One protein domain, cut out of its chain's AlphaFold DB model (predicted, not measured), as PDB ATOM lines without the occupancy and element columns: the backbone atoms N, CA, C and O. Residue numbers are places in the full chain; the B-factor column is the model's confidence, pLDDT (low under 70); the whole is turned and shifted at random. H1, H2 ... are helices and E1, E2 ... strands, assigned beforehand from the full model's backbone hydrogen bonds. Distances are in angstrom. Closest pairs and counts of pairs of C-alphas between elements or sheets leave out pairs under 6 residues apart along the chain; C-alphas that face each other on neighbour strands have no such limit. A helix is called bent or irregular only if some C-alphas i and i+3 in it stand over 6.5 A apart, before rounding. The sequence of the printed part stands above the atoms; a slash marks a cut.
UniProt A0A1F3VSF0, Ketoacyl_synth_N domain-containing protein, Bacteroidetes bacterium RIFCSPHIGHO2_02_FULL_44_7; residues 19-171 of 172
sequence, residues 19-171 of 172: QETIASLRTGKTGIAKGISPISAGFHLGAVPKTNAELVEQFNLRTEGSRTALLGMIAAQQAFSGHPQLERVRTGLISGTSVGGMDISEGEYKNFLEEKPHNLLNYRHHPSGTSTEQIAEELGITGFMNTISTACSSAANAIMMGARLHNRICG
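AT A GLANCE: This is residues 19 to 171 of the 172 residues of the protein "Ketoacyl_synth_N domain-containing protein" of Bacteroidetes bacterium RIFCSPHIGHO2_02_FULL_44_7 (UniProt A0A1F3VSF0). A small core is made of a two-stranded sheet, E3 and E4, between two helices, H6 and H7, with H3 packed on H6 and H2 packed on H3. A helical hairpin, H4 and H5, lies at one end of this core, and a strand hairpin, E1 and E2, lies off it together with H1, where residues 22 to 28 stick out. The printed part has 153 residues with seven named helices and four named strands, in the order H1 E1 E2 H2 H3 E3 H4 H5 H6 E4 H7; E1 and E2 are antiparallel, E3 and E4 are parallel, and the class is mostly helix. The whole is only just compact, close to loose, with a radius of gyration of the C-alphas of 17.6 A, and it spans 55 by 44 by 31 A.

HOW THE PARTS SIT: H1, residues 19 to 26, touches no helix. E1, residues 32 to 34, and E2, residues 44 to 46, form an antiparallel hairpin; N 45 and O 33 are within hydrogen-bond range at 2.8 A, and N 33 and O 45 at 3.0 A. H2, residues 52 to 59, touches H3, residues 67 to 80, at a shallow tilt of 9 degrees, the same way; their closest C-alphas, those of Asn 52 and Arg 67, are 6.5 A apart. H3 also touches H6, residues 128 to 139, at a steep tilt of 39 degrees, the same way; the closest C-alphas, those of Ala 69 and Ser 131, are 4.6 A apart. E3, residues 93 to 96, and E4, residues 145 to 148, are parallel neighbours at 14 degrees, with N 148 and O 95 at 2.8 A and N 95 and O 146 at 2.9 A, both within hydrogen-bond range. H4, residues 102 to 113, and H5, residues 120 to 125, touch as a helical hairpin at a shallow tilt of 22 degrees, opposite ways, with the closest C-alphas, those of Ser 105 and Tyr 123, 5.4 A apart. E3, H4, H5, H6 and E4 make a strand-helix-strand unit, two parallel neighbour strands with helices between them along the chain. The closest C-alphas of H6 and E4 are those of Gly 129 and Thr 147, at 5.7 A. H7, residues 154 to 169, comes closest to E3 at the C-alphas of Gly 96 and Ala 155, 4.5 A. H6 and H7 are apart. Of the 3 pairs of helices that touch, 2 are at a shallow tilt: the packing is mostly aligned, but only just. In H1, H2, H3 and H7 every O i to N i+4 pair is within hydrogen-bond range; H4 and H6 each have 7 of 8, and H5 has 0 of 2, with 3 of 3 O i to N i+3 pairs within range.

IN THESE COORDINATES: H1 begins at C-alpha 19, (-22.221, 12.089, -1.810). E1 and E2, of 3 residues each, are both 7.2 A long. H2 is 10.7 A long, and H3 is 19.9 A. E3 begins at C-alpha 93, (-44.789, 4.491, -1.073), and is 10.0 A long. H4 is 15.8 A long, H6 17.5 A. H5 is neither bent nor irregular, but only just: C-alphas 122 and 125 are 6.1 A apart. H7, the longest helix, measures 22.2 A and ends at C-alpha 169, (-54.644, 13.100, 3.380).

THE WHOLE: The two C-alphas farthest apart, those of Glu 115 and Gly 171, are 56.9 A apart. The printed part has no cut. The link from H3 to E3, residues 81 to 92, is long. The mean pLDDT of the printed part is 93.3, and residues 167 to 171 are under 70.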
ATOM      1  N   GLN A  19     -23.511  11.396  -1.909       97.94
ATOM      2  CA  GLN A  19     -22.221  12.089  -1.810       97.94
ATOM      3  C   GLN A  19     -21.259  11.659  -2.919       97.94
ATOM      4  O   GLN A  19     -20.705  12.507  -3.618       97.94
ATOM      5  N   GLU A  20     -21.118  10.350  -3.136       98.12
ATOM      6  CA  GLU A  20     -20.304   9.791  -4.219       98.12
ATOM      7  C   GLU A  20     -20.795  10.264  -5.587       98.12
ATOM      8  O   GLU A  20     -19.998  10.687  -6.424       98.12
ATOM      9  N   THR A  21     -22.112  10.251  -5.801       98.06
ATOM     10  CA  THR A  21     -22.690  10.662  -7.083       98.06
ATOM     11  C   THR A  21     -22.434  12.147  -7.354       98.06
ATOM     12  O   THR A  21     -22.004  12.508  -8.448       98.06
ATOM     13  N   ILE A  22     -22.624  13.021  -6.358       98.06
ATOM     14  CA  ILE A  22     -22.337  14.459  -6.488       98.06
ATOM     15  C   ILE A  22     -20.847  14.703  -6.742       98.06
ATOM     16  O   ILE A  22     -20.504  15.532  -7.588       98.06
ATOM     17  N   ALA A  23     -19.958  13.996  -6.041       98.38
ATOM     18  CA  ALA A  23     -18.520  14.113  -6.256       98.38
ATOM     19  C   ALA A  23     -18.139  13.721  -7.694       98.38
ATOM     20  O   ALA A  23     -17.414  14.462  -8.365       98.38
ATOM     21  N   SER A  24     -18.686  12.615  -8.205       98.19
ATOM     22  CA  SER A  24     -18.477  12.178  -9.588       98.19
ATOM     23  C   SER A  24     -18.997  13.197 -10.606       98.19
ATOM     24  O   SER A  24     -18.282  13.531 -11.547       98.19
ATOM     25  N   LEU A  25     -20.190  13.764 -10.394       98.00
ATOM     26  CA  LEU A  25     -20.742  14.808 -11.268       98.00
ATOM     27  C   LEU A  25     -19.864  16.067 -11.293       98.00
ATOM     28  O   LEU A  25     -19.578  16.596 -12.363       98.00
ATOM     29  N   ARG A  26     -19.391  16.531 -10.128       98.25
ATOM     30  CA  ARG A  26     -18.530  17.725 -10.016       98.25
ATOM     31  C   ARG A  26     -17.168  17.548 -10.681       98.25
ATOM     32  O   ARG A  26     -16.592  18.522 -11.151       98.25
ATOM     33  N   THR A  27     -16.659  16.321 -10.694       98.12
ATOM     34  CA  THR A  27     -15.354  15.976 -11.278       98.12
ATOM     35  C   THR A  27     -15.450  15.498 -12.727       98.12
ATOM     36  O   THR A  27     -14.427  15.181 -13.327       98.12
ATOM     37  N   GLY A  28     -16.656  15.439 -13.304       97.44
ATOM     38  CA  GLY A  28     -16.866  14.945 -14.666       97.44
ATOM     39  C   GLY A  28     -16.559  13.453 -14.834       97.44
ATOM     40  O   GLY A  28     -16.273  13.002 -15.943       97.44
ATOM     41  N   LYS A  29     -16.595  12.668 -13.749       97.25
ATOM     42  CA  LYS A  29     -16.331  11.228 -13.793       97.25
ATOM     43  C   LYS A  29     -17.498  10.497 -14.459       97.25
ATOM     44  O   LYS A  29     -18.631  10.545 -13.985       97.25
ATOM     45  N   THR A  30     -17.200   9.776 -15.537       96.81
ATOM     46  CA  THR A  30     -18.178   8.933 -16.232       96.81
ATOM     47  C   THR A  30     -18.379   7.590 -15.527       96.81
ATOM     48  O   THR A  30     -17.433   7.000 -15.005       96.81
ATOM     49  N   GLY A  31     -19.622   7.105 -15.532       96.06
ATOM     50  CA  GLY A  31     -19.989   5.736 -15.144       96.06
ATOM     51  C   GLY A  31     -20.293   4.855 -16.353       96.06
ATOM     52  O   GLY A  31     -20.744   3.725 -16.194       96.06
ATOM     53  N   ILE A  32     -20.096   5.387 -17.561       97.25
ATOM     54  CA  ILE A  32     -20.279   4.655 -18.806       97.25
ATOM     55  C   ILE A  32     -19.045   3.787 -19.040       97.25
ATOM     56  O   ILE A  32     -17.941   4.305 -19.211       97.25
ATOM     57  N   ALA A  33     -19.242   2.474 -19.066       95.12
ATOM     58  CA  ALA A  33     -18.192   1.489 -19.285       95.12
ATOM     59  C   ALA A  33     -18.659   0.407 -20.264       95.12
ATOM     60  O   ALA A  33     -19.853   0.264 -20.534       95.12
ATOM     61  N   LYS A  34     -17.713  -0.354 -20.815       95.06
ATOM     62  CA  LYS A  34     -18.023  -1.489 -21.687       95.06
ATOM     63  C   LYS A  34     -18.792  -2.558 -20.902       95.06
ATOM     64  O   LYS A  34     -18.444  -2.846 -19.757       95.06
ATOM     65  N   GLY A  35     -19.830  -3.129 -21.509       92.06
ATOM     66  CA  GLY A  35     -20.624  -4.183 -20.885       92.06
ATOM     67  C   GLY A  35     -19.790  -5.413 -20.524       92.06
ATOM     68  O   GLY A  35     -18.846  -5.771 -21.226       92.06
ATOM     69  N   ILE A  36     -20.149  -6.055 -19.411       86.25
ATOM     70  CA  ILE A  36     -19.400  -7.184 -18.833       86.25
ATOM     71  C   ILE A  36     -20.002  -8.553 -19.170       86.25
ATOM     72  O   ILE A  36     -19.381  -9.578 -18.908       86.25
ATOM     73  N   SER A  37     -21.212  -8.591 -19.734       85.69
ATOM     74  CA  SER A  37     -21.874  -9.841 -20.127       85.69
ATOM     75  C   SER A  37     -21.720 -10.097 -21.629       85.69
ATOM     76  O   SER A  37     -21.597  -9.135 -22.387       85.69
ATOM     77  N   PRO A  38     -21.812 -11.353 -22.105       85.94
ATOM     78  CA  PRO A  38     -21.738 -11.659 -23.537       85.94
ATOM     79  C   PRO A  38     -22.727 -10.855 -24.396       85.94
ATOM     80  O   PRO A  38     -22.378 -10.407 -25.481       85.94
ATOM     81  N   ILE A  39     -23.938 -10.611 -23.880       85.62
ATOM     82  CA  ILE A  39     -24.994  -9.841 -24.562       85.62
ATOM     83  C   ILE A  39     -24.640  -8.348 -24.634       85.62
ATOM     84  O   ILE A  39     -25.015  -7.650 -25.570       85.62
ATOM     85  N   SER A  40     -23.906  -7.850 -23.639       90.25
ATOM     86  CA  SER A  40     -23.646  -6.425 -23.466       90.25
ATOM     87  C   SER A  40     -22.227  -5.992 -23.855       90.25
ATOM     88  O   SER A  40     -21.956  -4.797 -23.949       90.25
ATOM     89  N   ALA A  41     -21.332  -6.940 -24.154       90.69
ATOM     90  CA  ALA A  41     -19.920  -6.708 -24.465       90.69
ATOM     91  C   ALA A  41     -19.683  -5.797 -25.683       90.69
ATOM     92  O   ALA A  41     -18.626  -5.174 -25.790       90.69
ATOM     93  N   GLY A  42     -20.654  -5.703 -26.597       94.62
ATOM     94  CA  GLY A  42     -20.618  -4.796 -27.749       94.62
ATOM     95  C   GLY A  42     -21.014  -3.348 -27.439       94.62
ATOM     96  O   GLY A  42     -20.878  -2.488 -28.305       94.62
ATOM     97  N   PHE A  43     -21.491  -3.058 -26.226       95.94
ATOM     98  CA  PHE A  43     -22.116  -1.784 -25.874       95.94
ATOM     99  C   PHE A  43     -21.405  -1.085 -24.712       95.94
ATOM    100  O   PHE A  43     -20.752  -1.713 -23.876       95.94
ATOM    101  N   HIS A  44     -21.567   0.238 -24.653       96.19
ATOM    102  CA  HIS A  44     -21.188   1.062 -23.509       96.19
ATOM    103  C   HIS A  44     -22.438   1.404 -22.699       96.19
ATOM    104  O   HIS A  44     -23.434   1.859 -23.259       96.19
ATOM    105  N   LEU A  45     -22.392   1.175 -21.389       95.44
ATOM    106  CA  LEU A  45     -23.558   1.187 -20.506       95.44
ATOM    107  C   LEU A  45     -23.229   1.937 -19.218       95.44
ATOM    108  O   LEU A  45     -22.118   1.828 -18.702       95.44
ATOM    109  N   GLY A  46     -24.222   2.622 -18.658       95.38
ATOM    110  CA  GLY A  46     -24.181   3.104 -17.279       95.38
ATOM    111  C   GLY A  46     -24.810   2.079 -16.347       95.38
ATOM    112  O   GLY A  46     -26.009   2.147 -16.091       95.38
ATOM    113  N   ALA A  47     -24.019   1.135 -15.843       94.12
ATOM    114  CA  ALA A  47     -24.480   0.130 -14.888       94.12
ATOM    115  C   ALA A  47     -23.866   0.369 -13.505       94.12
ATOM    116  O   ALA A  47     -22.716   0.783 -13.391       94.12
ATOM    117  N   VAL A  48     -24.614   0.060 -12.444       95.88
ATOM    118  CA  VAL A  48     -24.041  -0.061 -11.093       95.88
ATOM    119  C   VAL A  48     -23.094  -1.273 -11.102       95.88
ATOM    120  O   VAL A  48     -23.576  -2.385 -11.338       95.88
ATOM    121  N   PRO A  49     -21.777  -1.110 -10.876       92.75
ATOM    122  CA  PRO A  49     -20.779  -2.156 -11.113       92.75
ATOM    123  C   PRO A  49     -20.656  -3.118  -9.918       92.75
ATOM    124  O   PRO A  49     -19.588  -3.277  -9.339       92.75
ATOM    125  N   LYS A  50     -21.780  -3.711  -9.512       94.56
ATOM    126  CA  LYS A  50     -21.902  -4.681  -8.412       94.56
ATOM    127  C   LYS A  50     -22.891  -5.761  -8.804       94.56
ATOM    128  O   LYS A  50     -23.893  -5.452  -9.441       94.56
ATOM    129  N   THR A  51     -22.658  -7.004  -8.427       95.25
ATOM    130  CA  THR A  51     -23.621  -8.104  -8.536       95.25
ATOM    131  C   THR A  51     -24.777  -7.920  -7.550       95.25
ATOM    132  O   THR A  51     -24.707  -7.096  -6.640       95.25
ATOM    133  N   ASN A  52     -25.872  -8.666  -7.725       96.56
ATOM    134  CA  ASN A  52     -26.992  -8.617  -6.777       96.56
ATOM    135  C   ASN A  52     -26.572  -9.099  -5.380       96.56
ATOM    136  O   ASN A  52     -26.971  -8.487  -4.397       96.56
ATOM    137  N   ALA A  53     -25.716 -10.122  -5.294       97.31
ATOM    138  CA  ALA A  53     -25.195 -10.625  -4.024       97.31
ATOM    139  C   ALA A  53     -24.362  -9.566  -3.281       97.31
ATOM    140  O   ALA A  53     -24.617  -9.302  -2.111       97.31
ATOM    141  N   GLU A  54     -23.447  -8.885  -3.981       97.88
ATOM    142  CA  GLU A  54     -22.652  -7.796  -3.390       97.88
ATOM    143  C   GLU A  54     -23.526  -6.628  -2.915       97.88
ATOM    144  O   GLU A  54     -23.205  -5.990  -1.918       97.88
ATOM    145  N   LEU A  55     -24.624  -6.327  -3.620       98.12
ATOM    146  CA  LEU A  55     -25.573  -5.296  -3.191       98.12
ATOM    147  C   LEU A  55     -26.319  -5.706  -1.919       98.12
ATOM    148  O   LEU A  55     -26.432  -4.897  -1.000       98.12
ATOM    149  N   VAL A  56     -26.806  -6.948  -1.856       98.38
ATOM    150  CA  VAL A  56     -27.498  -7.480  -0.674       98.38
ATOM    151  C   VAL A  56     -26.578  -7.447   0.544       98.38
ATOM    152  O   VAL A  56     -26.970  -6.920   1.581       98.38
ATOM    153  N   GLU A  57     -25.345  -7.933   0.397       98.12
ATOM    154  CA  GLU A  57     -24.351  -7.961   1.473       98.12
ATOM    155  C   GLU A  57     -23.949  -6.549   1.916       98.12
ATOM    156  O   GLU A  57     -24.042  -6.216   3.095       98.12
ATOM    157  N   GLN A  58     -23.554  -5.679   0.980       97.69
ATOM    158  CA  GLN A  58     -23.052  -4.345   1.317       97.69
ATOM    159  C   GLN A  58     -24.102  -3.469   2.014       97.69
ATOM    160  O   GLN A  58     -23.752  -2.654   2.870       97.69
ATOM    161  N   PHE A  59     -25.370  -3.590   1.617       97.56
ATOM    162  CA  PHE A  59     -26.452  -2.751   2.132       97.56
ATOM    163  C   PHE A  59     -27.329  -3.455   3.166       97.56
ATOM    164  O   PHE A  59     -28.288  -2.854   3.643       97.56
ATOM    165  N   ASN A  60     -26.979  -4.684   3.562       97.44
ATOM    166  CA  ASN A  60     -27.741  -5.496   4.513       97.44
ATOM    167  C   ASN A  60     -29.232  -5.579   4.140       97.44
ATOM    168  O   ASN A  60     -30.107  -5.382   4.986       97.44
ATOM    169  N   LEU A  61     -29.519  -5.818   2.857       97.94
ATOM    170  CA  LEU A  61     -30.895  -5.970   2.383       97.94
ATOM    171  C   LEU A  61     -31.479  -7.276   2.924       97.94
ATOM    172  O   LEU A  61     -30.812  -8.310   2.922       97.94
ATOM    173  N   ARG A  62     -32.725  -7.226   3.392       97.12
ATOM    174  CA  ARG A  62     -33.418  -8.360   4.026       97.12
ATOM    175  C   ARG A  62     -34.460  -8.975   3.101       97.12
ATOM    176  O   ARG A  62     -34.821 -10.136   3.263       97.12
ATOM    177  N   THR A  63     -34.925  -8.188   2.143       96.38
ATOM    178  CA  THR A  63     -35.954  -8.548   1.178       96.38
ATOM    179  C   THR A  63     -35.302  -8.990  -0.123       96.38
ATOM    180  O   THR A  63     -34.507  -8.263  -0.723       96.38
ATOM    181  N   GLU A  64     -35.648 -10.186  -0.591       94.31
ATOM    182  CA  GLU A  64     -35.211 -10.653  -1.904       94.31
ATOM    183  C   GLU A  64     -35.899  -9.863  -3.020       94.31
ATOM    184  O   GLU A  64     -37.075  -9.504  -2.932       94.31
ATOM    185  N   GLY A  65     -35.196  -9.635  -4.125       95.81
ATOM    186  CA  GLY A  65     -35.762  -8.889  -5.235       95.81
ATOM    187  C   GLY A  65     -34.949  -8.959  -6.511       95.81
ATOM    188  O   GLY A  65     -33.798  -9.392  -6.537       95.81
ATOM    189  N   SER A  66     -35.586  -8.502  -7.584       96.94
ATOM    190  CA  SER A  66     -34.924  -8.258  -8.860       96.94
ATOM    191  C   SER A  66     -33.885  -7.149  -8.749       96.94
ATOM    192  O   SER A  66     -33.925  -6.342  -7.817       96.94
ATOM    193  N   ARG A  67     -33.004  -7.024  -9.747       96.69
ATOM    194  CA  ARG A  67     -32.049  -5.911  -9.834       96.69
ATOM    195  C   ARG A  67     -32.712  -4.554  -9.594       96.69
ATOM    196  O   ARG A  67     -32.187  -3.736  -8.844       96.69
ATOM    197  N   THR A  68     -33.868  -4.328 -10.214       97.00
ATOM    198  CA  THR A  68     -34.645  -3.091 -10.070       97.00
ATOM    199  C   THR A  68     -35.101  -2.875  -8.627       97.00
ATOM    200  O   THR A  68     -34.951  -1.772  -8.102       97.00
ATOM    201  N   ALA A  69     -35.620  -3.920  -7.975       97.88
ATOM    202  CA  ALA A  69     -36.079  -3.843  -6.593       97.88
ATOM    203  C   ALA A  69     -34.916  -3.574  -5.628       97.88
ATOM    204  O   ALA A  69     -35.008  -2.643  -4.835       97.88
ATOM    205  N   LEU A  70     -33.794  -4.293  -5.757       98.44
ATOM    206  CA  LEU A  70     -32.614  -4.119  -4.899       98.44
ATOM    207  C   LEU A  70     -32.054  -2.692  -4.973       98.44
ATOM    208  O   LEU A  70     -31.778  -2.070  -3.950       98.44
ATOM    209  N   LEU A  71     -31.921  -2.131  -6.178       98.25
ATOM    210  CA  LEU A  71     -31.466  -0.745  -6.342       98.25
ATOM    211  C   LEU A  71     -32.458   0.258  -5.734       98.25
ATOM    212  O   LEU A  71     -32.047   1.229  -5.098       98.25
ATOM    213  N   GLY A  72     -33.759   0.005  -5.898       98.00
ATOM    214  CA  GLY A  72     -34.816   0.799  -5.279       98.00
ATOM    215  C   GLY A  72     -34.776   0.747  -3.751       98.00
ATOM    216  O   GLY A  72     -34.854   1.794  -3.116       98.00
ATOM    217  N   MET A  73     -34.582  -0.437  -3.166       98.44
ATOM    218  CA  MET A  73     -34.461  -0.645  -1.720       98.44
ATOM    219  C   MET A  73     -33.298   0.153  -1.144       98.44
ATOM    220  O   MET A  73     -33.476   0.873  -0.167       98.44
ATOM    221  N   ILE A  74     -32.128   0.092  -1.786       98.56
ATOM    222  CA  ILE A  74     -30.930   0.818  -1.349       98.56
ATOM    223  C   ILE A  74     -31.181   2.327  -1.342       98.56
ATOM    224  O   ILE A  74     -30.909   3.006  -0.348       98.56
ATOM    225  N   ALA A  75     -31.720   2.870  -2.438       98.44
ATOM    226  CA  ALA A  75     -32.035   4.294  -2.515       98.44
ATOM    227  C   ALA A  75     -33.102   4.691  -1.480       98.44
ATOM    228  O   ALA A  75     -32.992   5.740  -0.846       98.44
ATOM    229  N   ALA A  76     -34.108   3.847  -1.264       97.44
ATOM    230  CA  ALA A  76     -35.174   4.118  -0.314       97.44
ATOM    231  C   ALA A  76     -34.674   4.063   1.144       97.44
ATOM    232  O   ALA A  76     -34.967   4.980   1.906       97.44
ATOM    233  N   GLN A  77     -33.847   3.080   1.516       96.75
ATOM    234  CA  GLN A  77     -33.202   2.998   2.833       96.75
ATOM    235  C   GLN A  77     -32.315   4.217   3.110       96.75
ATOM    236  O   GLN A  77     -32.380   4.793   4.193       96.75
ATOM    237  N   GLN A  78     -31.521   4.659   2.128       97.44
ATOM    238  CA  GLN A  78     -30.724   5.882   2.262       97.44
ATOM    239  C   GLN A  78     -31.605   7.117   2.494       97.44
ATOM    240  O   GLN A  78     -31.295   7.929   3.362       97.44
ATOM    241  N   ALA A  79     -32.714   7.244   1.756       96.56
ATOM    242  CA  ALA A  79     -33.652   8.353   1.917       96.56
ATOM    243  C   ALA A  79     -34.384   8.321   3.270       96.56
ATOM    244  O   ALA A  79     -34.668   9.376   3.832       96.56
ATOM    245  N   PHE A  80     -34.675   7.127   3.792       92.38
ATOM    246  CA  PHE A  80     -35.320   6.915   5.090       92.38
ATOM    247  C   PHE A  80     -34.347   6.918   6.275       92.38
ATOM    248  O   PHE A  80     -34.791   6.928   7.422       92.38
ATOM    249  N   SER A  81     -33.036   6.935   6.035       91.12
ATOM    250  CA  SER A  81     -32.042   6.938   7.107       91.12
ATOM    251  C   SER A  81     -32.243   8.143   8.032       91.12
ATOM    252  O   SER A  81     -32.273   9.291   7.588       91.12
ATOM    253  N   GLY A  82     -32.416   7.877   9.329       84.12
ATOM    254  CA  GLY A  82     -32.716   8.898  10.337       84.12
ATOM    255  C   GLY A  82     -34.200   9.263  10.485       84.12
ATOM    256  O   GLY A  82     -34.522  10.083  11.343       84.12
ATOM    257  N   HIS A  83     -35.107   8.643   9.720       87.38
ATOM    258  CA  HIS A  83     -36.560   8.809   9.852       87.38
ATOM    259  C   HIS A  83     -37.177   7.581  10.541       87.38
ATOM    260  O   HIS A  83     -37.454   6.585   9.870       87.38
ATOM    261  N   PRO A  84     -37.398   7.603  11.872       76.25
ATOM    262  CA  PRO A  84     -38.016   6.476  12.557       76.25
ATOM    263  C   PRO A  84     -39.452   6.273  12.063       76.25
ATOM    264  O   PRO A  84     -40.230   7.225  11.963       76.25
ATOM    265  N   GLN A  85     -39.825   5.022  11.800       72.38
ATOM    266  CA  GLN A  85     -41.221   4.674  11.559       72.38
ATOM    267  C   GLN A  85     -41.988   4.722  12.875       72.38
ATOM    268  O   GLN A  85     -41.944   3.806  13.690       72.38
ATOM    269  N   LEU A  86     -42.672   5.839  13.096       74.62
ATOM    270  CA  LEU A  86     -43.565   6.019  14.229       74.62
ATOM    271  C   LEU A  86     -44.966   5.565  13.817       74.62
ATOM    272  O   LEU A  86     -45.464   6.016  12.790       74.62
ATOM    273  N   GLU A  87     -45.643   4.766  14.645       73.31
ATOM    274  CA  GLU A  87     -47.008   4.269  14.367       73.31
ATOM    275  C   GLU A  87     -48.013   5.387  14.031       73.31
ATOM    276  O   GLU A  87     -48.980   5.186  13.303       73.31
ATOM    277  N   ARG A  88     -47.778   6.598  14.549       76.44
ATOM    278  CA  ARG A  88     -48.631   7.773  14.315       76.44
ATOM    279  C   ARG A  88     -48.389   8.457  12.967       76.44
ATOM    280  O   ARG A  88     -49.173   9.324  12.581       76.44
ATOM    281  N   VAL A  89     -47.314   8.115  12.258       84.25
ATOM    282  CA  VAL A  89     -46.957   8.712  10.967       84.25
ATOM    283  C   VAL A  89     -47.472   7.812   9.852       84.25
ATOM    284  O   VAL A  89     -46.966   6.718   9.616       84.25
ATOM    285  N   ARG A  90     -48.490   8.294   9.132       87.62
ATOM    286  CA  ARG A  90     -48.998   7.609   7.938       87.62
ATOM    287  C   ARG A  90     -47.960   7.696   6.824       87.62
ATOM    288  O   ARG A  90     -47.781   8.758   6.231       87.62
ATOM    289  N   THR A  91     -47.332   6.568   6.527       90.69
ATOM    290  CA  THR A  91     -46.314   6.451   5.480       90.69
ATOM    291  C   THR A  91     -46.874   5.661   4.307       90.69
ATOM    292  O   THR A  91     -47.445   4.590   4.489       90.69
ATOM    293  N   GLY A  92     -46.726   6.199   3.099       93.06
ATOM    294  CA  GLY A  92     -47.028   5.504   1.852       93.06
ATOM    295  C   GLY A  92     -45.819   5.521   0.924       93.06
ATOM    296  O   GLY A  92     -44.925   6.352   1.081       93.06
ATOM    297  N   LEU A  93     -45.815   4.621  -0.053       95.88
ATOM    298  CA  LEU A  93     -44.789   4.491  -1.073       95.88
ATOM    299  C   LEU A  93     -45.409   4.656  -2.462       95.88
ATOM    300  O   LEU A  93     -46.363   3.975  -2.825       95.88
ATOM    301  N   ILE A  94     -44.839   5.547  -3.267       97.38
ATOM    302  CA  ILE A  94     -45.163   5.648  -4.689       97.38
ATOM    303  C   ILE A  94     -43.863   5.454  -5.448       97.38
ATOM    304  O   ILE A  94     -42.957   6.279  -5.348       97.38
ATOM    305  N   SER A  95     -43.775   4.355  -6.186       97.44
ATOM    306  CA  SER A  95     -42.601   4.011  -6.980       97.44
ATOM    307  C   SER A  95     -42.852   4.305  -8.455       97.44
ATOM    308  O   SER A  95     -43.948   4.082  -8.969       97.44
ATOM    309  N   GLY A  96     -41.835   4.812  -9.147       97.06
ATOM    310  CA  GLY A  96     -41.854   5.006 -10.592       97.06
ATOM    311  C   GLY A  96     -40.869   4.056 -11.263       97.06
ATOM    312  O   GLY A  96     -39.673   4.159 -11.009       97.06
ATOM    313  N   THR A  97     -41.339   3.175 -12.147       95.81
ATOM    314  CA  THR A  97     -40.455   2.296 -12.932       95.81
ATOM    315  C   THR A  97     -41.034   1.974 -14.308       95.81
ATOM    316  O   THR A  97     -42.249   1.871 -14.489       95.81
ATOM    317  N   SER A  98     -40.159   1.790 -15.299       91.81
ATOM    318  CA  SER A  98     -40.568   1.344 -16.634       91.81
ATOM    319  C   SER A  98     -40.819  -0.162 -16.683       91.81
ATOM    320  O   SER A  98     -41.751  -0.595 -17.350       91.81
ATOM    321  N   VAL A  99     -39.995  -0.951 -15.996       92.00
ATOM    322  CA  VAL A  99     -40.063  -2.418 -15.995       92.00
ATOM    323  C   VAL A  99     -39.737  -2.964 -14.604       92.00
ATOM    324  O   VAL A  99     -38.963  -2.364 -13.854       92.00
ATOM    325  N   GLY A 100     -40.357  -4.093 -14.258       89.62
ATOM    326  CA  GLY A 100     -40.035  -4.888 -13.072       89.62
ATOM    327  C   GLY A 100     -38.882  -5.855 -13.334       89.62
ATOM    328  O   GLY A 100     -37.993  -5.541 -14.120       89.62
ATOM    329  N   GLY A 101     -38.875  -7.008 -12.659       94.75
ATOM    330  CA  GLY A 101     -37.788  -7.997 -12.621       94.75
ATOM    331  C   GLY A 101     -37.491  -8.733 -13.925       94.75
ATOM    332  O   GLY A 101     -37.564  -9.959 -13.994       94.75
ATOM    333  N   MET A 102     -37.140  -7.965 -14.952       94.44
ATOM    334  CA  MET A 102     -36.767  -8.415 -16.284       94.44
ATOM    335  C   MET A 102     -35.479  -9.246 -16.257       94.44
ATOM    336  O   MET A 102     -35.413 -10.264 -16.934       94.44
ATOM    337  N   ASP A 103     -34.520  -8.890 -15.395       93.31
ATOM    338  CA  ASP A 103     -33.280  -9.645 -15.163       93.31
ATOM    339  C   ASP A 103     -33.535 -11.099 -14.741       93.31
ATOM    340  O   ASP A 103     -32.790 -11.996 -15.130       93.31
ATOM    341  N   ILE A 104     -34.611 -11.335 -13.987       95.62
ATOM    342  CA  ILE A 104     -35.033 -12.672 -13.564       95.62
ATOM    343  C   ILE A 104     -35.837 -13.343 -14.682       95.62
ATOM    344  O   ILE A 104     -35.500 -14.442 -15.123       95.62
ATOM    345  N   SER A 105     -36.894 -12.686 -15.173       95.69
ATOM    346  CA  SER A 105     -37.811 -13.309 -16.132       95.69
ATOM    347  C   SER A 105     -37.159 -13.648 -17.472       95.69
ATOM    348  O   SER A 105     -37.528 -14.646 -18.083       95.69
ATOM    349  N   GLU A 106     -36.196 -12.846 -17.941       94.12
ATOM    350  CA  GLU A 106     -35.458 -13.145 -19.175       94.12
ATOM    351  C   GLU A 106     -34.533 -14.353 -19.003       94.12
ATOM    352  O   GLU A 106     -34.388 -15.143 -19.935       94.12
ATOM    353  N   GLY A 107     -33.956 -14.540 -17.812       93.94
ATOM    354  CA  GLY A 107     -33.182 -15.736 -17.481       93.94
ATOM    355  C   GLY A 107     -34.039 -17.001 -17.543       93.94
ATOM    356  O   GLY A 107     -33.677 -17.960 -18.224       93.94
ATOM    357  N   GLU A 108     -35.214 -16.973 -16.910       96.44
ATOM    358  CA  GLU A 108     -36.163 -18.095 -16.948       96.44
ATOM    359  C   GLU A 108     -36.696 -18.358 -18.355       96.44
ATOM    360  O   GLU A 108     -36.770 -19.504 -18.794       96.44
ATOM    361  N   TYR A 109     -37.021 -17.299 -19.098       95.69
ATOM    362  CA  TYR A 109     -37.511 -17.428 -20.465       95.69
ATOM    363  C   TYR A 109     -36.451 -18.008 -21.404       95.69
ATOM    364  O   TYR A 109     -36.758 -18.858 -22.235       95.69
ATOM    365  N   LYS A 110     -35.184 -17.615 -21.237       94.94
ATOM    366  CA  LYS A 110     -34.075 -18.225 -21.966       94.94
ATOM    367  C   LYS A 110     -33.944 -19.715 -21.642       94.94
ATOM    368  O   LYS A 110     -33.801 -20.509 -22.566       94.94
ATOM    369  N   ASN A 111     -34.019 -20.096 -20.366       96.50
ATOM    370  CA  ASN A 111     -33.979 -21.506 -19.973       96.50
ATOM    371  C   ASN A 111     -35.123 -22.294 -20.622       96.50
ATOM    372  O   ASN A 111     -34.878 -23.361 -21.174       96.50
ATOM    373  N   PHE A 112     -36.336 -21.739 -20.631       96.44
ATOM    374  CA  PHE A 112     -37.482 -22.329 -21.318       96.44
ATOM    375  C   PHE A 112     -37.223 -22.546 -22.820       96.44
ATOM    376  O   PHE A 112     -37.441 -23.649 -23.316       96.44
ATOM    377  N   LEU A 113     -36.716 -21.534 -23.536       96.94
ATOM    378  CA  LEU A 113     -36.409 -21.634 -24.971       96.94
ATOM    379  C   LEU A 113     -35.311 -22.658 -25.290       96.94
ATOM    380  O   LEU A 113     -35.313 -23.244 -26.368       96.94
ATOM    381  N   GLU A 114     -34.363 -22.849 -24.375       97.19
ATOM    382  CA  GLU A 114     -33.261 -23.805 -24.511       97.19
ATOM    383  C   GLU A 114     -33.617 -25.206 -23.972       97.19
ATOM    384  O   GLU A 114     -32.720 -26.034 -23.820       97.19
ATOM    385  N   GLU A 115     -34.892 -25.461 -23.647       96.56
ATOM    386  CA  GLU A 115     -35.381 -26.709 -23.034       96.56
ATOM    387  C   GLU A 115     -34.635 -27.085 -21.734       96.56
ATOM    388  O   GLU A 115     -34.507 -28.253 -21.361       96.56
ATOM    389  N   LYS A 116     -34.138 -26.078 -21.009       97.31
ATOM    390  CA  LYS A 116     -33.481 -26.217 -19.704       97.31
ATOM    391  C   LYS A 116     -34.495 -26.082 -18.562       97.31
ATOM    392  O   LYS A 116     -35.546 -25.454 -18.729       97.31
ATOM    393  N   PRO A 117     -34.184 -26.617 -17.365       96.38
ATOM    394  CA  PRO A 117     -34.988 -26.365 -16.174       96.38
ATOM    395  C   PRO A 117     -35.177 -24.861 -15.939       96.38
ATOM    396  O   PRO A 117     -34.207 -24.104 -15.920       96.38
ATOM    397  N   HIS A 118     -36.425 -24.445 -15.749       95.88
ATOM    398  CA  HIS A 118     -36.818 -23.078 -15.413       95.88
ATOM    399  C   HIS A 118     -37.839 -23.123 -14.272       95.88
ATOM    400  O   HIS A 118     -38.550 -24.116 -14.095       95.88
ATOM    401  N   ASN A 119     -37.907 -22.060 -13.479       95.19
ATOM    402  CA  ASN A 119     -38.798 -21.964 -12.336       95.19
ATOM    403  C   ASN A 119     -39.939 -20.985 -12.622       95.19
ATOM    404  O   ASN A 119     -39.752 -19.769 -12.630       95.19
ATOM    405  N   LEU A 120     -41.157 -21.510 -12.772       94.38
ATOM    406  CA  LEU A 120     -42.344 -20.688 -13.018       94.38
ATOM    407  C   LEU A 120     -42.620 -19.670 -11.897       94.38
ATOM    408  O   LEU A 120     -43.176 -18.603 -12.160       94.38
ATOM    409  N   LEU A 121     -42.201 -19.952 -10.660       95.25
ATOM    410  CA  LEU A 121     -42.377 -19.024  -9.543       95.25
ATOM    411  C   LEU A 121     -41.559 -17.741  -9.722       95.25
ATOM    412  O   LEU A 121     -41.969 -16.693  -9.229       95.25
ATOM    413  N   ASN A 122     -40.451 -17.783 -10.461       95.06
ATOM    414  CA  ASN A 122     -39.582 -16.625 -10.657       95.06
ATOM    415  C   ASN A 122     -40.227 -15.538 -11.539       95.06
ATOM    416  O   ASN A 122     -39.901 -14.358 -11.397       95.06
ATOM    417  N   TYR A 123     -41.235 -15.873 -12.356       94.94
ATOM    418  CA  TYR A 123     -41.997 -14.874 -13.120       94.94
ATOM    419  C   TYR A 123     -42.815 -13.921 -12.237       94.94
ATOM    420  O   TYR A 123     -43.175 -12.835 -12.696       94.94
ATOM    421  N   ARG A 124     -43.047 -14.247 -10.954       94.62
ATOM    422  CA  ARG A 124     -43.714 -13.344  -9.996       94.62
ATOM    423  C   ARG A 124     -42.982 -12.011  -9.804       94.62
ATOM    424  O   ARG A 124     -43.590 -11.039  -9.367       94.62
ATOM    425  N   HIS A 125     -41.685 -11.958 -10.119       95.31
ATOM    426  CA  HIS A 125     -40.875 -10.743 -10.028       95.31
ATOM    427  C   HIS A 125     -41.039  -9.813 -11.239       95.31
ATOM    428  O   HIS A 125     -40.627  -8.655 -11.169       95.31
ATOM    429  N   HIS A 126     -41.627 -10.290 -12.341       95.94
ATOM    430  CA  HIS A 126     -41.759  -9.528 -13.584       95.94
ATOM    431  C   HIS A 126     -42.652  -8.278 -13.466       95.94
ATOM    432  O   HIS A 126     -42.251  -7.225 -13.974       95.94
ATOM    433  N   PRO A 127     -43.829  -8.323 -12.805       95.88
ATOM    434  CA  PRO A 127     -44.673  -7.143 -12.656       95.88
ATOM    435  C   PRO A 127     -43.947  -6.003 -11.931       95.88
ATOM    436  O   PRO A 127     -43.336  -6.192 -10.882       95.88
ATOM    437  N   SER A 128     -44.068  -4.778 -12.448       95.44
ATOM    438  CA  SER A 128     -43.492  -3.583 -11.816       95.44
ATOM    439  C   SER A 128     -43.998  -3.369 -10.381       95.44
ATOM    440  O   SER A 128     -43.247  -2.888  -9.530       95.44
ATOM    441  N   GLY A 129     -45.247  -3.767 -10.106       96.88
ATOM    442  CA  GLY A 129     -45.857  -3.744  -8.773       96.88
ATOM    443  C   GLY A 129     -45.040  -4.504  -7.733       96.88
ATOM    444  O   GLY A 129     -44.756  -3.950  -6.673       96.88
ATOM    445  N   THR A 130     -44.530  -5.686  -8.090       97.12
ATOM    446  CA  THR A 130     -43.711  -6.518  -7.201       97.12
ATOM    447  C   THR A 130     -42.482  -5.764  -6.698       97.12
ATOM    448  O   THR A 130     -42.169  -5.812  -5.517       97.12
ATOM    449  N   SER A 131     -41.809  -4.981  -7.553       97.12
ATOM    450  CA  SER A 131     -40.663  -4.179  -7.099       97.12
ATOM    451  C   SER A 131     -41.055  -3.112  -6.070       97.12
ATOM    452  O   SER A 131     -40.276  -2.804  -5.177       97.12
ATOM    453  N   THR A 132     -42.269  -2.561  -6.163       97.62
ATOM    454  CA  THR A 132     -42.781  -1.577  -5.195       97.62
ATOM    455  C   THR A 132     -43.100  -2.239  -3.864       97.62
ATOM    456  O   THR A 132     -42.719  -1.710  -2.826       97.62
ATOM    457  N   GLU A 133     -43.753  -3.399  -3.901       97.69
ATOM    458  CA  GLU A 133     -44.071  -4.193  -2.711       97.69
ATOM    459  C   GLU A 133     -42.799  -4.599  -1.966       97.69
ATOM    460  O   GLU A 133     -42.702  -4.396  -0.762       97.69
ATOM    461  N   GLN A 134     -41.781  -5.056  -2.694       97.88
ATOM    462  CA  GLN A 134     -40.494  -5.444  -2.119       97.88
ATOM    463  C   GLN A 134     -39.743  -4.255  -1.491       97.88
ATOM    464  O   GLN A 134     -39.148  -4.384  -0.425       97.88
ATOM    465  N   ILE A 135     -39.786  -3.067  -2.108       97.88
ATOM    466  CA  ILE A 135     -39.215  -1.848  -1.503       97.88
ATOM    467  C   ILE A 135     -39.986  -1.456  -0.233       97.88
ATOM    468  O   ILE A 135     -39.380  -1.028   0.750       97.88
ATOM    469  N   ALA A 136     -41.315  -1.578  -0.248       96.75
ATOM    470  CA  ALA A 136     -42.145  -1.286   0.914       96.75
ATOM    471  C   ALA A 136     -41.866  -2.262   2.063       96.75
ATOM    472  O   ALA A 136     -41.692  -1.813   3.194       96.75
ATOM    473  N   GLU A 137     -41.751  -3.558   1.766       97.06
ATOM    474  CA  GLU A 137     -41.383  -4.610   2.716       97.06
ATOM    475  C   GLU A 137     -40.018  -4.333   3.354       97.06
ATOM    476  O   GLU A 137     -39.914  -4.319   4.581       97.06
ATOM    477  N   GLU A 138     -39.008  -3.983   2.551       96.75
ATOM    478  CA  GLU A 138     -37.671  -3.667   3.064       96.75
ATOM    479  C   GLU A 138     -37.684  -2.489   4.043       96.75
ATOM    480  O   GLU A 138     -36.929  -2.468   5.021       96.75
ATOM    481  N   LEU A 139     -38.560  -1.513   3.807       94.31
ATOM    482  CA  LEU A 139     -38.741  -0.373   4.694       94.31
ATOM    483  C   LEU A 139     -39.730  -0.633   5.834       94.31
ATOM    484  O   LEU A 139     -39.784   0.189   6.738       94.31
ATOM    485  N   GLY A 140     -40.519  -1.708   5.822       92.88
ATOM    486  CA  GLY A 140     -41.620  -1.921   6.774       92.88
ATOM    487  C   GLY A 140     -42.854  -1.035   6.529       92.88
ATOM    488  O   GLY A 140     -43.651  -0.809   7.435       92.88
ATOM    489  N   ILE A 141     -43.024  -0.495   5.319       93.00
ATOM    490  CA  ILE A 141     -44.167   0.355   4.958       93.00
ATOM    491  C   ILE A 141     -45.369  -0.518   4.587       93.00
ATOM    492  O   ILE A 141     -45.322  -1.275   3.627       93.00
ATOM    493  N   THR A 142     -46.484  -0.338   5.294       91.50
ATOM    494  CA  THR A 142     -47.747  -1.067   5.048       91.50
ATOM    495  C   THR A 142     -48.889  -0.174   4.558       91.50
ATOM    496  O   THR A 142     -50.003  -0.646   4.338       91.50
ATOM    497  N   GLY A 143     -48.639   1.131   4.416       91.69
ATOM    498  CA  GLY A 143     -49.643   2.100   3.991       91.69
ATOM    499  C   GLY A 143     -49.904   2.089   2.484       91.69
ATOM    500  O   GLY A 143     -49.748   1.085   1.797       91.69
ATOM    501  N   PHE A 144     -50.327   3.239   1.955       93.81
ATOM    502  CA  PHE A 144     -50.648   3.372   0.533       93.81
ATOM    503  C   PHE A 144     -49.444   3.011  -0.345       93.81
ATOM    504  O   PHE A 144     -48.388   3.623  -0.200       93.81
ATOM    505  N   MET A 145     -49.629   2.079  -1.279       95.56
ATOM    506  CA  MET A 145     -48.625   1.691  -2.267       95.56
ATOM    507  C   MET A 145     -49.157   1.920  -3.679       95.56
ATOM    508  O   MET A 145     -50.303   1.584  -3.988       95.56
ATOM    509  N   ASN A 146     -48.335   2.497  -4.554       96.56
ATOM    510  CA  ASN A 146     -48.666   2.612  -5.968       96.56
ATOM    511  C   ASN A 146     -47.419   2.556  -6.848       96.56
ATOM    512  O   ASN A 146     -46.357   3.054  -6.474       96.56
ATOM    513  N   THR A 147     -47.580   1.992  -8.039       97.50
ATOM    514  CA  THR A 147     -46.527   1.916  -9.047       97.50
ATOM    515  C   THR A 147     -46.962   2.683 -10.280       97.50
ATOM    516  O   THR A 147     -47.966   2.347 -10.906       97.50
ATOM    517  N   ILE A 148     -46.183   3.691 -10.660       97.12
ATOM    518  CA  ILE A 148     -46.398   4.455 -11.884       97.12
ATOM    519  C   ILE A 148     -45.423   3.969 -12.946       97.12
ATOM    520  O   ILE A 148     -44.210   3.949 -12.731       97.12
ATOM    521  N   SER A 149     -45.962   3.622 -14.111       95.88
ATOM    522  CA  SER A 149     -45.177   3.263 -15.286       95.88
ATOM    523  C   SER A 149     -45.606   4.101 -16.483       95.88
ATOM    524  O   SER A 149     -46.646   3.881 -17.095       95.88
ATOM    525  N   THR A 150     -44.797   5.111 -16.786       95.94
ATOM    526  CA  THR A 150     -44.937   6.011 -17.939       95.94
ATOM    527  C   THR A 150     -43.579   6.186 -18.634       95.94
ATOM    528  O   THR A 150     -43.188   7.289 -19.036       95.94
ATOM    529  N   ALA A 151     -42.814   5.090 -18.718       94.06
ATOM    530  CA  ALA A 151     -41.439   5.047 -19.219       94.06
ATOM    531  C   ALA A 151     -40.529   6.082 -18.518       94.06
ATOM    532  O   ALA A 151     -40.507   6.153 -17.287       94.06
ATOM    533  N   CYS A 152     -39.801   6.913 -19.268       94.50
ATOM    534  CA  CYS A 152     -38.843   7.888 -18.730       94.50
ATOM    535  C   CYS A 152     -39.476   8.948 -17.808       94.50
ATOM    536  O   CYS A 152     -38.774   9.571 -17.017       94.50
ATOM    537  N   SER A 153     -40.797   9.152 -17.883       96.12
ATOM    538  CA  SER A 153     -41.510  10.121 -17.037       96.12
ATOM    539  C   SER A 153     -42.016   9.538 -15.709       96.12
ATOM    540  O   SER A 153     -42.563  10.278 -14.891       96.12
ATOM    541  N   SER A 154     -41.818   8.234 -15.462       96.81
ATOM    542  CA  SER A 154     -42.396   7.522 -14.309       96.81
ATOM    543  C   SER A 154     -42.028   8.157 -12.967       96.81
ATOM    544  O   SER A 154     -42.900   8.390 -12.134       96.81
ATOM    545  N   ALA A 155     -40.749   8.491 -12.768       95.56
ATOM    546  CA  ALA A 155     -40.270   9.078 -11.516       95.56
ATOM    547  C   ALA A 155     -40.859  10.478 -11.262       95.56
ATOM    548  O   ALA A 155     -41.283  10.781 -10.147       95.56
ATOM    549  N   ALA A 156     -40.951  11.318 -12.300       96.69
ATOM    550  CA  ALA A 156     -41.560  12.642 -12.185       96.69
ATOM    551  C   ALA A 156     -43.051  12.538 -11.825       96.69
ATOM    552  O   ALA A 156     -43.520  13.213 -10.907       96.69
ATOM    553  N   ASN A 157     -43.780  11.627 -12.477       96.75
ATOM    554  CA  ASN A 157     -45.187  11.375 -12.176       96.75
ATOM    555  C   ASN A 157     -45.391  10.806 -10.760       96.75
ATOM    556  O   ASN A 157     -46.356  11.183 -10.095       96.75
ATOM    557  N   ALA A 158     -44.473   9.966 -10.265       97.06
ATOM    558  CA  ALA A 158     -44.513   9.438  -8.898       97.06
ATOM    559  C   ALA A 158     -44.384  10.559  -7.854       97.06
ATOM    560  O   ALA A 158     -45.205  10.649  -6.939       97.06
ATOM    561  N   ILE A 159     -43.432  11.478  -8.045       96.06
ATOM    562  CA  ILE A 159     -43.262  12.662  -7.185       96.06
ATOM    563  C   ILE A 159     -44.519  13.542  -7.218       96.06
ATOM    564  O   ILE A 159     -45.021  13.957  -6.170       96.06
ATOM    565  N   MET A 160     -45.074  13.794  -8.409       94.31
ATOM    566  CA  MET A 160     -46.303  14.581  -8.567       94.31
ATOM    567  C   MET A 160     -47.498  13.938  -7.857       94.31
ATOM    568  O   MET A 160     -48.287  14.637  -7.214       94.31
ATOM    569  N   MET A 161     -47.646  12.615  -7.947       94.00
ATOM    570  CA  MET A 161     -48.705  11.888  -7.252       94.00
ATOM    571  C   MET A 161     -48.514  11.938  -5.733       94.00
ATOM    572  O   MET A 161     -49.482  12.208  -5.023       94.00
ATOM    573  N   GLY A 162     -47.283  11.781  -5.238       93.38
ATOM    574  CA  GLY A 162     -46.962  11.914  -3.813       93.38
ATOM    575  C   GLY A 162     -47.326  13.288  -3.258       93.38
ATOM    576  O   GLY A 162     -47.995  13.392  -2.227       93.38
ATOM    577  N   ALA A 163     -47.001  14.350  -3.999       92.00
ATOM    578  CA  ALA A 163     -47.380  15.711  -3.637       92.00
ATOM    579  C   ALA A 163     -48.909  15.903  -3.558       92.00
ATOM    580  O   ALA A 163     -49.418  16.557  -2.644       92.00
ATOM    581  N   ARG A 164     -49.668  15.309  -4.489       89.19
ATOM    582  CA  ARG A 164     -51.143  15.368  -4.494       89.19
ATOM    583  C   ARG A 164     -51.767  14.557  -3.361       89.19
ATOM    584  O   ARG A 164     -52.728  15.025  -2.751       89.19
ATOM    585  N   LEU A 165     -51.229  13.371  -3.082       86.31
ATOM    586  CA  LEU A 165     -51.695  12.481  -2.021       86.31
ATOM    587  C   LEU A 165     -51.593  13.170  -0.656       86.31
ATOM    588  O   LEU A 165     -52.568  13.204   0.094       86.31
ATOM    589  N   HIS A 166     -50.448  13.799  -0.380       75.44
ATOM    590  CA  HIS A 166     -50.210  14.512   0.873       75.44
ATOM    591  C   HIS A 166     -51.253  15.615   1.120       75.44
ATOM    592  O   HIS A 166     -51.819  15.702   2.210       75.44
ATOM    593  N   ASN A 167     -51.588  16.396   0.086       69.31
ATOM    594  CA  ASN A 167     -52.583  17.471   0.177       69.31
ATOM    595  C   ASN A 167     -54.010  16.982   0.476       69.31
ATOM    596  O   ASN A 167     -54.775  17.722   1.085       69.31
ATOM    597  N   ARG A 168     -54.382  15.760   0.068       62.41
ATOM    598  CA  ARG A 168     -55.715  15.189   0.350       62.41
ATOM    599  C   ARG A 168     -55.802  14.495   1.705       62.41
ATOM    600  O   ARG A 168     -56.868  14.465   2.301       62.41
ATOM    601  N   ILE A 169     -54.695  13.922   2.168       62.72
ATOM    602  CA  ILE A 169     -54.644  13.100   3.380       62.72
ATOM    603  C   ILE A 169     -54.489  13.949   4.650       62.72
ATOM    604  O   ILE A 169     -55.047  13.589   5.687       62.72
ATOM    605  N   CYS A 170     -53.746  15.056   4.585       57.81
ATOM    606  CA  CYS A 170     -53.453  15.919   5.739       57.81
ATOM    607  C   CYS A 170     -54.146  17.293   5.680       57.81
ATOM    608  O   CYS A 170     -53.884  18.136   6.529       57.81
ATOM    609  N   GLY A 171     -54.977  17.540   4.661       52.81
ATOM    610  CA  GLY A 171     -55.670  18.815   4.438       52.81
ATOM    611  C   GLY A 171     -57.072  18.911   5.051       52.81
ATOM    612  O   GLY A 171     -57.862  19.715   4.563       52.81
TER     613      GLY A 171